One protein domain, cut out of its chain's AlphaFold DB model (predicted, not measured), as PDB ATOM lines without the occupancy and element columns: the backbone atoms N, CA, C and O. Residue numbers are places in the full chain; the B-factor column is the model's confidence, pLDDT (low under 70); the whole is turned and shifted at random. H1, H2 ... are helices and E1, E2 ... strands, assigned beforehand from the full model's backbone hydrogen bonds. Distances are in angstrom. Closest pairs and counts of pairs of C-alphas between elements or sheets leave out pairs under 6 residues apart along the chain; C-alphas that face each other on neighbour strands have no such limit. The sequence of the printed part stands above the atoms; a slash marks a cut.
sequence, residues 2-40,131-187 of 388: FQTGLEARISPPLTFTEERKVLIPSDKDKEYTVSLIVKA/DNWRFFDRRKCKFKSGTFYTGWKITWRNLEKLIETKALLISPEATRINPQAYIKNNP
ATOM      1  N   PHE A   2     143.115 149.294 197.224       56.50
ATOM      2  CA  PHE A   2     141.940 148.407 197.271       56.50
ATOM      3  C   PHE A   2     141.147 148.378 195.951       56.50
ATOM      4  O   PHE A   2     139.921 148.311 195.943       56.50
ATOM      5  N   GLN A   3     141.838 148.503 194.816       59.69
ATOM      6  CA  GLN A   3     141.188 148.571 193.511       59.69
ATOM      7  C   GLN A   3     140.866 147.174 192.993       59.69
ATOM      8  O   GLN A   3     141.746 146.360 192.679       59.69
ATOM      9  N   THR A   4     139.574 146.925 192.862       74.00
ATOM     10  CA  THR A   4     139.013 145.736 192.243       74.00
ATOM     11  C   THR A   4     138.695 146.094 190.796       74.00
ATOM     12  O   THR A   4     138.243 147.185 190.471       74.00
ATOM     13  N   GLY A   5     139.041 145.225 189.855       85.12
ATOM     14  CA  GLY A   5     138.896 145.583 188.450       85.12
ATOM     15  C   GLY A   5     138.853 144.381 187.541       85.12
ATOM     16  O   GLY A   5     139.327 143.297 187.886       85.12
ATOM     17  N   LEU A   6     138.258 144.582 186.372       92.88
ATOM     18  CA  LEU A   6     138.161 143.560 185.346       92.88
ATOM     19  C   LEU A   6     139.517 143.434 184.665       92.88
ATOM     20  O   LEU A   6     139.983 144.375 184.025       92.88
ATOM     21  N   GLU A   7     140.146 142.275 184.810       95.12
ATOM     22  CA  GLU A   7     141.432 141.987 184.183       95.12
ATOM     23  C   GLU A   7     141.333 142.191 182.661       95.12
ATOM     24  O   GLU A   7     140.416 141.685 182.005       95.12
ATOM     25  N   ALA A   8     142.263 142.959 182.100       97.00
ATOM     26  CA  ALA A   8     142.289 143.296 180.687       97.00
ATOM     27  C   ALA A   8     143.700 143.150 180.111       97.00
ATOM     28  O   ALA A   8     144.698 143.142 180.824       97.00
ATOM     29  N   ARG A   9     143.780 143.035 178.786       97.69
ATOM     30  CA  ARG A   9     145.024 142.988 178.019       97.69
ATOM     31  C   ARG A   9     145.025 144.086 176.969       97.69
ATOM     32  O   ARG A   9     144.021 144.275 176.284       97.69
ATOM     33  N   ILE A  10     146.168 144.745 176.806       97.88
ATOM     34  CA  ILE A  10     146.405 145.742 175.759       97.88
ATOM     35  C   ILE A  10     147.346 145.145 174.708       97.88
ATOM     36  O   ILE A  10     148.329 144.485 175.046       97.88
ATOM     37  N   SER A  11     147.014 145.328 173.430       97.69
ATOM     38  CA  SER A  11     147.831 144.895 172.292       97.69
ATOM     39  C   SER A  11     147.956 146.017 171.250       97.69
ATOM     40  O   SER A  11     146.914 146.487 170.791       97.69
ATOM     41  N   PRO A  12     149.170 146.429 170.838       97.75
ATOM     42  CA  PRO A  12     150.458 145.964 171.361       97.75
ATOM     43  C   PRO A  12     150.633 146.315 172.854       97.75
ATOM     44  O   PRO A  12     149.958 147.230 173.332       97.75
ATOM     45  N   PRO A  13     151.484 145.586 173.605       97.56
ATOM     46  CA  PRO A  13     151.746 145.898 175.008       97.56
ATOM     47  C   PRO A  13     152.249 147.332 175.184       97.56
ATOM     48  O   PRO A  13     152.965 147.856 174.326       97.56
ATOM     49  N   LEU A  14     151.870 147.958 176.296       97.12
ATOM     50  CA  LEU A  14     152.418 149.252 176.685       97.12
ATOM     51  C   LEU A  14     153.827 149.074 177.241       97.12
ATOM     52  O   LEU A  14     154.137 148.066 177.873       97.12
ATOM     53  N   THR A  15     154.670 150.067 176.997       97.38
ATOM     54  CA  THR A  15     156.019 150.157 177.550       97.38
ATOM     55  C   THR A  15     156.012 151.109 178.740       97.38
ATOM     56  O   THR A  15     155.208 152.042 178.778       97.38
ATOM     57  N   PHE A  16     156.900 150.886 179.704       97.62
ATOM     58  CA  PHE A  16     156.985 151.675 180.932       97.62
ATOM     59  C   PHE A  16     158.406 152.205 181.127       97.62
ATOM     60  O   PHE A  16     159.358 151.571 180.674       97.62
ATOM     61  N   THR A  17     158.538 153.359 181.779       97.31
ATOM     62  CA  THR A  17     159.823 153.887 182.260       97.31
ATOM     63  C   THR A  17     160.314 153.089 183.470       97.31
ATOM     64  O   THR A  17     159.573 152.274 184.032       97.31
ATOM     65  N   GLU A  18     161.545 153.346 183.914       96.62
ATOM     66  CA  GLU A  18     162.090 152.752 185.144       96.62
ATOM     67  C   GLU A  18     161.272 153.153 186.385       96.62
ATOM     68  O   GLU A  18     161.039 152.333 187.272       96.62
ATOM     69  N   GLU A  19     160.697 154.362 186.393       96.81
ATOM     70  CA  GLU A  19     159.763 154.840 187.424       96.81
ATOM     71  C   GLU A  19     158.344 154.268 187.268       96.81
ATOM     72  O   GLU A  19     157.397 154.766 187.880       96.81
ATOM     73  N   ARG A  20     158.169 153.235 186.434       95.50
ATOM     74  CA  ARG A  20     156.898 152.538 186.188       95.50
ATOM     75  C   ARG A  20     155.797 153.426 185.600       95.50
ATOM     76  O   ARG A  20     154.617 153.078 185.682       95.50
ATOM     77  N   LYS A  21     156.151 154.547 184.966       94.44
ATOM     78  CA  LYS A  21     155.201 155.403 184.239       94.44
ATOM     79  C   LYS A  21     155.012 154.881 182.822       94.44
ATOM     80  O   LYS A  21     155.954 154.378 182.218       94.44
ATOM     81  N   VAL A  22     153.806 154.991 182.270       96.31
ATOM     82  CA  VAL A  22     153.550 154.559 180.889       96.31
ATOM     83  C   VAL A  22     154.307 155.468 179.917       96.31
ATOM     84  O   VAL A  22     154.164 156.688 179.965       96.31
ATOM     85  N   LEU A  23     155.093 154.877 179.018       96.69
ATOM     86  CA  LEU A  23     155.769 155.601 177.946       96.69
ATOM     87  C   LEU A  23     154.755 156.020 176.878       96.69
ATOM     88  O   LEU A  23     154.087 155.181 176.266       96.69
ATOM     89  N   ILE A  24     154.672 157.326 176.639       96.88
ATOM     90  CA  ILE A  24     153.790 157.913 175.632       96.88
ATOM     91  C   ILE A  24     154.361 157.594 174.237       96.88
ATOM     92  O   ILE A  24     155.512 157.944 173.962       96.88
ATOM     93  N   PRO A  25     153.604 156.940 173.335       96.88
ATOM     94  CA  PRO A  25     154.053 156.706 171.970       96.88
ATOM     95  C   PRO A  25     154.180 158.034 171.216       96.88
ATOM     96  O   PRO A  25     153.346 158.927 171.370       96.88
ATOM     97  N   SER A  26     155.189 158.144 170.348       96.75
ATOM     98  CA  SER A  26     155.397 159.336 169.512       96.75
ATOM     99  C   SER A  26     154.208 159.617 168.585       96.75
ATOM    100  O   SER A  26     153.879 160.771 168.329       96.75
ATOM    101  N   ASP A  27     153.538 158.562 168.116       96.75
ATOM    102  CA  ASP A  27     152.307 158.649 167.336       96.75
ATOM    103  C   ASP A  27     151.071 158.562 168.255       96.75
ATOM    104  O   ASP A  27     150.733 157.495 168.777       96.75
ATOM    105  N   LYS A  28     150.376 159.693 168.437       94.12
ATOM    106  CA  LYS A  28     149.140 159.802 169.240       94.12
ATOM    107  C   LYS A  28     147.932 159.096 168.594       94.12
ATOM    108  O   LYS A  28     146.940 158.851 169.293       94.12
ATOM    109  N   ASP A  29     148.009 158.762 167.308       95.50
ATOM    110  CA  ASP A  29     146.983 158.027 166.563       95.50
ATOM    111  C   ASP A  29     147.311 156.529 166.444       95.50
ATOM    112  O   ASP A  29     146.519 155.754 165.899       95.50
ATOM    113  N   LYS A  30     148.413 156.082 167.064       96.94
ATOM    114  CA  LYS A  30     148.737 154.664 167.210       96.94
ATOM    115  C   LYS A  30     147.563 153.903 167.817       96.94
ATOM    116  O   LYS A  30     147.010 154.279 168.854       96.94
ATOM    117  N   GLU A  31     147.197 152.807 167.167       97.56
ATOM    118  CA  GLU A  31     146.050 151.998 167.551       97.56
ATOM    119  C   GLU A  31     146.430 150.887 168.535       97.56
ATOM    120  O   GLU A  31     147.443 150.199 168.398       97.56
ATOM    121  N   TYR A  32     145.539 150.665 169.492       97.88
ATOM    122  CA  TYR A  32     145.610 149.633 170.507       97.88
ATOM    123  C   TYR A  32     144.310 148.835 170.524       97.88
ATOM    124  O   TYR A  32     143.230 149.327 170.196       97.88
ATOM    125  N   THR A  33     144.407 147.579 170.933       97.75
ATOM    126  CA  THR A  33     143.267 146.728 171.259       97.75
ATOM    127  C   THR A  33     143.273 146.469 172.755       97.75
ATOM    128  O   THR A  33     144.183 145.813 173.253       97.75
ATOM    129  N   VAL A  34     142.243 146.932 173.455       97.56
ATOM    130  CA  VAL A  34     141.982 146.585 174.858       97.56
ATOM    131  C   VAL A  34     141.003 145.417 174.864       97.56
ATOM    132  O   VAL A  34     139.993 145.475 174.172       97.56
ATOM    133  N   SER A  35     141.288 144.325 175.570       97.56
ATOM    134  CA  SER A  35     140.410 143.145 175.640       97.56
ATOM    135  C   SER A  35     140.264 142.649 177.070       97.56
ATOM    136  O   SER A  35     141.266 142.442 177.746       97.56
ATOM    137  N   LEU A  36     139.031 142.415 177.513       96.75
ATOM    138  CA  LEU A  36     138.736 141.766 178.784       96.75
ATOM    139  C   LEU A  36     139.215 140.315 178.776       96.75
ATOM    140  O   LEU A  36     138.968 139.563 177.829       96.75
ATOM    141  N   ILE A  37     139.837 139.905 179.876       95.25
ATOM    142  CA  ILE A  37     140.182 138.513 180.136       95.25
ATOM    143  C   ILE A  37     138.968 137.846 180.778       95.25
ATOM    144  O   ILE A  37     138.736 137.923 181.982       95.25
ATOM    145  N   VAL A  38     138.164 137.185 179.945       92.31
ATOM    146  CA  VAL A  38     136.970 136.468 180.397       92.31
ATOM    147  C   VAL A  38     137.328 135.025 180.734       92.31
ATOM    148  O   VAL A  38     137.725 134.254 179.860       92.31
ATOM    149  N   LYS A  39     137.156 134.649 182.002       90.25
ATOM    150  CA  LYS A  39     137.356 133.277 182.481       90.25
ATOM    151  C   LYS A  39     136.012 132.552 182.485       90.25
ATOM    152  O   LYS A  39     135.023 133.073 182.995       90.25
ATOM    153  N   ALA A  40     135.964 131.356 181.903       81.75
ATOM    154  CA  ALA A  40     134.799 130.495 182.053       81.75
ATOM    155  C   ALA A  40     134.744 130.013 183.508       81.75
ATOM    156  O   ALA A  40     135.724 129.467 184.012       81.75
ATOM    157  N   ASP A 131     131.269 160.282 178.937       56.56
ATOM    158  CA  ASP A 131     132.372 159.359 178.722       56.56
ATOM    159  C   ASP A 131     132.399 159.008 177.233       56.56
ATOM    160  O   ASP A 131     131.956 157.946 176.801       56.56
ATOM    161  N   ASN A 132     132.846 159.958 176.407       59.84
ATOM    162  CA  ASN A 132     133.005 159.795 174.959       59.84
ATOM    163  C   ASN A 132     134.146 158.811 174.643       59.84
ATOM    164  O   ASN A 132     135.148 159.168 174.020       59.84
ATOM    165  N   TRP A 133     134.004 157.555 175.065       76.94
ATOM    166  CA  TRP A 133     134.881 156.463 174.682       76.94
ATOM    167  C   TRP A 133     134.682 156.210 173.187       76.94
ATOM    168  O   TRP A 133     133.768 155.506 172.745       76.94
ATOM    169  N   ARG A 134     135.514 156.864 172.376       83.19
ATOM    170  CA  ARG A 134     135.484 156.716 170.925       83.19
ATOM    171  C   ARG A 134     136.276 155.472 170.544       83.19
ATOM    172  O   ARG A 134     137.505 155.463 170.556       83.19
ATOM    173  N   PHE A 135     135.529 154.427 170.213       86.50
ATOM    174  CA  PHE A 135     136.049 153.155 169.729       86.50
ATOM    175  C   PHE A 135     135.853 153.051 168.222       86.50
ATOM    176  O   PHE A 135     134.750 153.293 167.732       86.50
ATOM    177  N   PHE A 136     136.899 152.646 167.507       87.19
ATOM    178  CA  PHE A 136     136.837 152.412 166.059       87.19
ATOM    179  C   PHE A 136     136.176 151.077 165.735       87.19
ATOM    180  O   PHE A 136     135.475 150.939 164.737       87.19
ATOM    181  N   ASP A 137     136.398 150.091 166.600       93.12
ATOM    182  CA  ASP A 137     135.834 148.757 166.478       93.12
ATOM    183  C   ASP A 137     135.546 148.186 167.868       93.12
ATOM    184  O   ASP A 137     136.232 148.502 168.846       93.12
ATOM    185  N   ARG A 138     134.518 147.339 167.956       93.94
ATOM    186  CA  ARG A 138     134.126 146.647 169.183       93.94
ATOM    187  C   ARG A 138     133.952 145.157 168.913       93.94
ATOM    188  O   ARG A 138     133.143 144.738 168.086       93.94
ATOM    189  N   ARG A 139     134.649 144.341 169.696       94.19
ATOM    190  CA  ARG A 139     134.584 142.881 169.656       94.19
ATOM    191  C   ARG A 139     133.519 142.375 170.614       94.19
ATOM    192  O   ARG A 139     133.413 142.843 171.746       94.19
ATOM    193  N   LYS A 140     132.729 141.413 170.141       94.69
ATOM    194  CA  LYS A 140     131.611 140.813 170.873       94.69
ATOM    195  C   LYS A 140     131.910 139.356 171.215       94.69
ATOM    196  O   LYS A 140     132.329 138.605 170.339       94.69
ATOM    197  N   CYS A 141     131.591 138.948 172.437       92.62
ATOM    198  CA  CYS A 141     131.515 137.549 172.850       92.62
ATOM    199  C   CYS A 141     130.053 137.158 173.092       92.62
ATOM    200  O   CYS A 141     129.287 137.920 173.683       92.62
ATOM    201  N   LYS A 142     129.662 135.965 172.631       93.69
ATOM    202  CA  LYS A 142     128.327 135.403 172.858       93.69
ATOM    203  C   LYS A 142     128.377 134.418 174.023       93.69
ATOM    204  O   LYS A 142     129.157 133.472 174.006       93.69
ATOM    205  N   PHE A 143     127.509 134.639 174.995       89.38
ATOM    206  CA  PHE A 143     127.282 133.805 176.167       89.38
ATOM    207  C   PHE A 143     125.844 133.281 176.131       89.38
ATOM    208  O   PHE A 143     125.029 133.736 175.324       89.38
ATOM    209  N   LYS A 144     125.505 132.341 177.020       89.31
ATOM    210  CA  LYS A 144     124.116 131.871 177.163       89.31
ATOM    211  C   LYS A 144     123.159 133.015 177.523       89.31
ATOM    212  O   LYS A 144     122.034 133.038 177.050       89.31
ATOM    213  N   SER A 145     123.636 133.966 178.322       89.94
ATOM    214  CA  SER A 145     122.885 135.125 178.811       89.94
ATOM    215  C   SER A 145     122.741 136.267 177.803       89.94
ATOM    216  O   SER A 145     121.939 137.168 178.026       89.94
ATOM    217  N   GLY A 146     123.508 136.271 176.710       93.00
ATOM    218  CA  GLY A 146     123.473 137.363 175.742       93.00
ATOM    219  C   GLY A 146     124.789 137.573 175.005       93.00
ATOM    220  O   GLY A 146     125.697 136.747 175.041       93.00
ATOM    221  N   THR A 147     124.886 138.694 174.296       94.38
ATOM    222  CA  THR A 147     126.105 139.096 173.584       94.38
ATOM    223  C   THR A 147     126.668 140.352 174.225       94.38
ATOM    224  O   THR A 147     125.960 141.348 174.318       94.38
ATOM    225  N   PHE A 148     127.940 140.315 174.614       95.06
ATOM    226  CA  PHE A 148     128.595 141.385 175.363       95.06
ATOM    227  C   PHE A 148     129.850 141.854 174.638       95.06
ATOM    228  O   PHE A 148     130.496 141.072 173.935       95.06
ATOM    229  N   TYR A 149     130.193 143.129 174.795       95.44
ATOM    230  CA  TYR A 149     131.434 143.678 174.264       95.44
ATOM    231  C   TYR A 149     132.588 143.367 175.209       95.44
ATOM    232  O   TYR A 149     132.531 143.683 176.387       95.44
ATOM    233  N   THR A 150     133.636 142.746 174.689       96.12
ATOM    234  CA  THR A 150     134.782 142.287 175.491       96.12
ATOM    235  C   THR A 150     136.110 142.760 174.928       96.12
ATOM    236  O   THR A 150     137.155 142.438 175.481       96.12
ATOM    237  N   GLY A 151     136.104 143.524 173.836       96.38
ATOM    238  CA  GLY A 151     137.309 144.163 173.339       96.38
ATOM    239  C   GLY A 151     137.013 145.374 172.473       96.38
ATOM    240  O   GLY A 151     135.958 145.458 171.847       96.38
ATOM    241  N   TRP A 152     137.956 146.305 172.430       96.75
ATOM    242  CA  TRP A 152     137.804 147.597 171.777       96.75
ATOM    243  C   TRP A 152     139.096 147.989 171.076       96.75
ATOM    244  O   TRP A 152     140.174 147.882 171.661       96.75
ATOM    245  N   LYS A 153     138.976 148.464 169.836       97.00
ATOM    246  CA  LYS A 153     140.070 149.114 169.118       97.00
ATOM    247  C   LYS A 153     140.005 150.618 169.373       97.00
ATOM    248  O   LYS A 153     138.955 151.233 169.163       97.00
ATOM    249  N   ILE A 154     141.103 151.192 169.847       96.75
ATOM    250  CA  ILE A 154     141.183 152.553 170.382       96.75
ATOM    251  C   ILE A 154     142.527 153.191 170.006       96.75
ATOM    252  O   ILE A 154     143.525 152.488 169.910       96.75
ATOM    253  N   THR A 155     142.575 154.502 169.779       96.88
ATOM    254  CA  THR A 155     143.838 155.238 169.578       96.88
ATOM    255  C   THR A 155     144.496 155.545 170.914       96.88
ATOM    256  O   THR A 155     143.807 155.605 171.936       96.88
ATOM    257  N   TRP A 156     145.803 155.821 170.912       97.19
ATOM    258  CA  TRP A 156     146.506 156.272 172.111       97.19
ATOM    259  C   TRP A 156     145.799 157.454 172.777       97.19
ATOM    260  O   TRP A 156     145.509 157.380 173.962       97.19
ATOM    261  N   ARG A 157     145.423 158.495 172.020       95.44
ATOM    262  CA  ARG A 157     144.715 159.672 172.565       95.44
ATOM    263  C   ARG A 157     143.471 159.312 173.389       95.44
ATOM    264  O   ARG A 157     143.172 159.971 174.377       95.44
ATOM    265  N   ASN A 158     142.708 158.305 172.970       95.19
ATOM    266  CA  ASN A 158     141.515 157.884 173.707       95.19
ATOM    267  C   ASN A 158     141.860 156.901 174.835       95.19
ATOM    268  O   ASN A 158     141.190 156.922 175.860       95.19
ATOM    269  N   LEU A 159     142.889 156.066 174.667       96.38
ATOM    270  CA  LEU A 159     143.404 155.187 175.719       96.38
ATOM    271  C   LEU A 159     143.964 155.993 176.899       96.38
ATOM    272  O   LEU A 159     143.630 155.700 178.039       96.38
ATOM    273  N   GLU A 160     144.741 157.037 176.612       95.94
ATOM    274  CA  GLU A 160     145.278 158.016 177.562       95.94
ATOM    275  C   GLU A 160     144.154 158.617 178.413       95.94
ATOM    276  O   GLU A 160     144.208 158.543 179.634       95.94
ATOM    277  N   LYS A 161     143.045 159.033 177.789       94.25
ATOM    278  CA  LYS A 161     141.853 159.498 178.517       94.25
ATOM    279  C   LYS A 161     141.243 158.440 179.438       94.25
ATOM    280  O   LYS A 161     140.756 158.786 180.511       94.25
ATOM    281  N   LEU A 162     141.228 157.160 179.047       95.00
ATOM    282  CA  LEU A 162     140.752 156.085 179.934       95.00
ATOM    283  C   LEU A 162     141.655 155.927 181.163       95.00
ATOM    284  O   LEU A 162     141.154 155.608 182.239       95.00
ATOM    285  N   ILE A 163     142.960 156.147 180.997       94.94
ATOM    286  CA  ILE A 163     143.950 156.090 182.078       94.94
ATOM    287  C   ILE A 163     143.785 157.296 183.008       94.94
ATOM    288  O   ILE A 163     143.641 157.119 184.214       94.94
ATOM    289  N   GLU A 164     143.729 158.506 182.448       92.75
ATOM    290  CA  GLU A 164     143.557 159.765 183.189       92.75
ATOM    291  C   GLU A 164     142.270 159.768 184.023       92.75
ATOM    292  O   GLU A 164     142.283 160.132 185.195       92.75
ATOM    293  N   THR A 165     141.163 159.286 183.449       91.81
ATOM    294  CA  THR A 165     139.861 159.179 184.140       91.81
ATOM    295  C   THR A 165     139.756 157.974 185.078       91.81
ATOM    296  O   THR A 165     138.681 157.707 185.614       91.81
ATOM    297  N   LYS A 166     140.839 157.202 185.260       92.69
ATOM    298  CA  LYS A 166     140.893 155.972 186.075       92.69
ATOM    299  C   LYS A 166     139.879 154.889 185.667       92.69
ATOM    300  O   LYS A 166     139.669 153.919 186.395       92.69
ATOM    301  N   ALA A 167     139.282 154.997 184.480       93.94
ATOM    302  CA  ALA A 167     138.451 153.948 183.898       93.94
ATOM    303  C   ALA A 167     139.271 152.703 183.529       93.94
ATOM    304  O   ALA A 167     138.768 151.578 183.577       93.94
ATOM    305  N   LEU A 168     140.534 152.916 183.157       95.19
ATOM    306  CA  LEU A 168     141.520 151.885 182.884       95.19
ATOM    307  C   LEU A 168     142.737 152.110 183.778       95.19
ATOM    308  O   LEU A 168     143.489 153.061 183.617       95.19
ATOM    309  N   LEU A 169     142.939 151.194 184.708       94.19
ATOM    310  CA  LEU A 169     144.058 151.176 185.631       94.19
ATOM    311  C   LEU A 169     145.190 150.370 185.000       94.19
ATOM    312  O   LEU A 169     144.978 149.238 184.550       94.19
ATOM    313  N   ILE A 170     146.384 150.951 184.955       94.88
ATOM    314  CA  ILE A 170     147.546 150.348 184.308       94.88
ATOM    315  C   ILE A 170     148.733 150.382 185.262       94.88
ATOM    316  O   ILE A 170     149.092 151.435 185.780       94.88
ATOM    317  N   SER A 171     149.366 149.227 185.435       94.50
ATOM    318  CA  SER A 171     150.696 149.071 186.012       94.50
ATOM    319  C   SER A 171     151.527 148.128 185.129       94.50
ATOM    320  O   SER A 171     150.964 147.454 184.256       94.50
ATOM    321  N   PRO A 172     152.853 148.044 185.339       93.88
ATOM    322  CA  PRO A 172     153.691 147.061 184.651       93.88
ATOM    323  C   PRO A 172     153.202 145.615 184.824       93.88
ATOM    324  O   PRO A 172     153.351 144.789 183.928       93.88
ATOM    325  N   GLU A 173     152.603 145.306 185.974       95.06
ATOM    326  CA  GLU A 173     152.171 143.961 186.351       95.06
ATOM    327  C   GLU A 173     150.735 143.641 185.920       95.06
ATOM    328  O   GLU A 173     150.390 142.471 185.750       95.06
ATOM    329  N   ALA A 174     149.871 144.651 185.775       94.62
ATOM    330  CA  ALA A 174     148.458 144.424 185.514       94.62
ATOM    331  C   ALA A 174     147.787 145.568 184.752       94.62
ATOM    332  O   ALA A 174     148.068 146.747 184.935       94.62
ATOM    333  N   THR A 175     146.794 145.207 183.943       95.94
ATOM    334  CA  THR A 175     145.825 146.148 183.383       95.94
ATOM    335  C   THR A 175     144.433 145.751 183.858       95.94
ATOM    336  O   THR A 175     144.034 144.591 183.733       95.94
ATOM    337  N   ARG A 176     143.687 146.705 184.415       96.06
ATOM    338  CA  ARG A 176     142.349 146.476 184.969       96.06
ATOM    339  C   ARG A 176     141.384 147.561 184.512       96.06
ATOM    340  O   ARG A 176     141.710 148.736 184.563       96.06
ATOM    341  N   ILE A 177     140.185 147.181 184.091       96.00
ATOM    342  CA  ILE A 177     139.101 148.122 183.791       96.00
ATOM    343  C   ILE A 177     138.231 148.279 185.038       96.00
ATOM    344  O   ILE A 177     137.837 147.272 185.634       96.00
ATOM    345  N   ASN A 178     137.903 149.516 185.416       94.94
ATOM    346  CA  ASN A 178     136.921 149.773 186.466       94.94
ATOM    347  C   ASN A 178     135.560 149.163 186.035       94.94
ATOM    348  O   ASN A 178     135.047 149.518 184.966       94.94
ATOM    349  N   PRO A 179     134.958 148.245 186.816       95.69
ATOM    350  CA  PRO A 179     133.721 147.575 186.429       95.69
ATOM    351  C   PRO A 179     132.539 148.532 186.235       95.69
ATOM    352  O   PRO A 179     131.764 148.334 185.300       95.69
ATOM    353  N   GLN A 180     132.428 149.581 187.056       93.06
ATOM    354  CA  GLN A 180     131.376 150.595 186.948       93.06
ATOM    355  C   GLN A 180     131.512 151.384 185.638       93.06
ATOM    356  O   GLN A 180     130.549 151.538 184.880       93.06
ATOM    357  N   ALA A 181     132.739 151.791 185.300       93.75
ATOM    358  CA  ALA A 181     133.033 152.444 184.025       93.75
ATOM    359  C   ALA A 181     132.737 151.523 182.825       93.75
ATOM    360  O   ALA A 181     132.211 151.967 181.799       93.75
ATOM    361  N   TYR A 182     133.030 150.225 182.952       95.44
ATOM    362  CA  TYR A 182     132.722 149.233 181.925       95.44
ATOM    363  C   TYR A 182     131.211 149.090 181.688       95.44
ATOM    364  O   TYR A 182     130.781 149.216 180.538       95.44
ATOM    365  N   ILE A 183     130.403 148.847 182.729       95.50
ATOM    366  CA  ILE A 183     128.960 148.601 182.555       95.50
ATOM    367  C   ILE A 183     128.223 149.851 182.056       95.50
ATOM    368  O   ILE A 183     127.328 149.733 181.223       95.50
ATOM    369  N   LYS A 184     128.672 151.055 182.445       92.69
ATOM    370  CA  LYS A 184     128.139 152.332 181.941       92.69
ATOM    371  C   LYS A 184     128.260 152.470 180.421       92.69
ATOM    372  O   LYS A 184     127.397 153.057 179.771       92.69
ATOM    373  N   ASN A 185     129.325 151.914 179.843       92.44
ATOM    374  CA  ASN A 185     129.653 152.057 178.421       92.44
ATOM    375  C   ASN A 185     129.287 150.837 177.562       92.44
ATOM    376  O   ASN A 185     129.398 150.877 176.327       92.44
ATOM    377  N   ASN A 186     128.844 149.748 178.190       93.94
ATOM    378  CA  ASN A 186     128.542 148.489 177.523       93.94
ATOM    379  C   ASN A 186     127.163 147.993 177.976       93.94
ATOM    380  O   ASN A 186     127.072 147.334 179.007       93.94
ATOM    381  N   PRO A 187     126.095 148.261 177.199       94.56
ATOM    382  CA  PRO A 187     124.744 147.836 177.547       94.56
ATOM    383  C   PRO A 187     124.635 146.318 177.723       94.56
ATOM    384  O   PRO A 187     125.118 145.548 176.888       94.56
TER     385      PRO A 187
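AT A GLANCE: This is residues 2 to 40 and 131 to 187 of the 388 residues of an uncharacterized protein of Albugo candida (UniProt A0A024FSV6). One strongly twisted sheet of six strands makes the body, with H1 packed on it mainly at E2 and E5 while the short H2 grazes it. The hairpin of E3 and E4 makes one end of the longest axis, and the long link between E1 and E2 makes the other. The 96 printed residues hold, along the chain, E1 E2 E3 E4 H1 E5 E6 H2; the sheet's order is E3 E4 E2 E1 E6 E5, all antiparallel, and the class is mixed. The whole is compact, with a radius of gyration of the C-alphas of 13.4 A and spans of 44 by 31 by 22 A.

HOW THE PARTS SIT: Edge strand E3, residues 137 to 143, forms a hairpin with E4, residues 146 to 155; N 139 and O 151 are 2.8 A apart, within hydrogen-bond range. E4 is antiparallel to E2, residues 31 to 36, with N 34 and O 152 at 2.9 A. E2 and E1, residues 6 to 11, form a hairpin, with N 9 and O 35 at 2.8 A. E1 is staggered: its residues 8 to 11 pair with E2, and 6 to 7 with E6, residues 175 to 177, where N 6 and O 177 are 2.8 A apart. E6 forms a hairpin with edge strand E5, residues 168 to 170, with N 169 and O 176 at 2.8 A. H1, residues 156 to 164, is on the sheet; its closest C-alphas to E5 are those of Leu 162 and Leu 168, 5.2 A. H2, residues 179 to 185, only grazes the sheet; the C-alphas of Leu 6 and Pro 179 are 6.1 A apart, the closest of E1 and H2. H1 and H2 are apart. Every O i to N i+4 pair is within hydrogen-bond range in H2, and 4 of 5 in H1.

IN THESE COORDINATES: E1 begins at C-alpha 6, (138.161, 143.560, 185.346). E4 measures 27.8 A, E3 19.8 A and H1 12.0 A. H2 ends at C-alpha 185, (129.653, 152.057, 178.421).

THE WHOLE: The C-alphas of Glu 18 and Lys 144, the two farthest apart, are 44.1 A from each other. Residues 41 to 130 are not printed, and C-alphas 40 and 131 are 29.2 A apart across the cut. The link E1 to E2 is long, 19 residues. Residues 2 to 3 and 131 to 132 have pLDDT under 70.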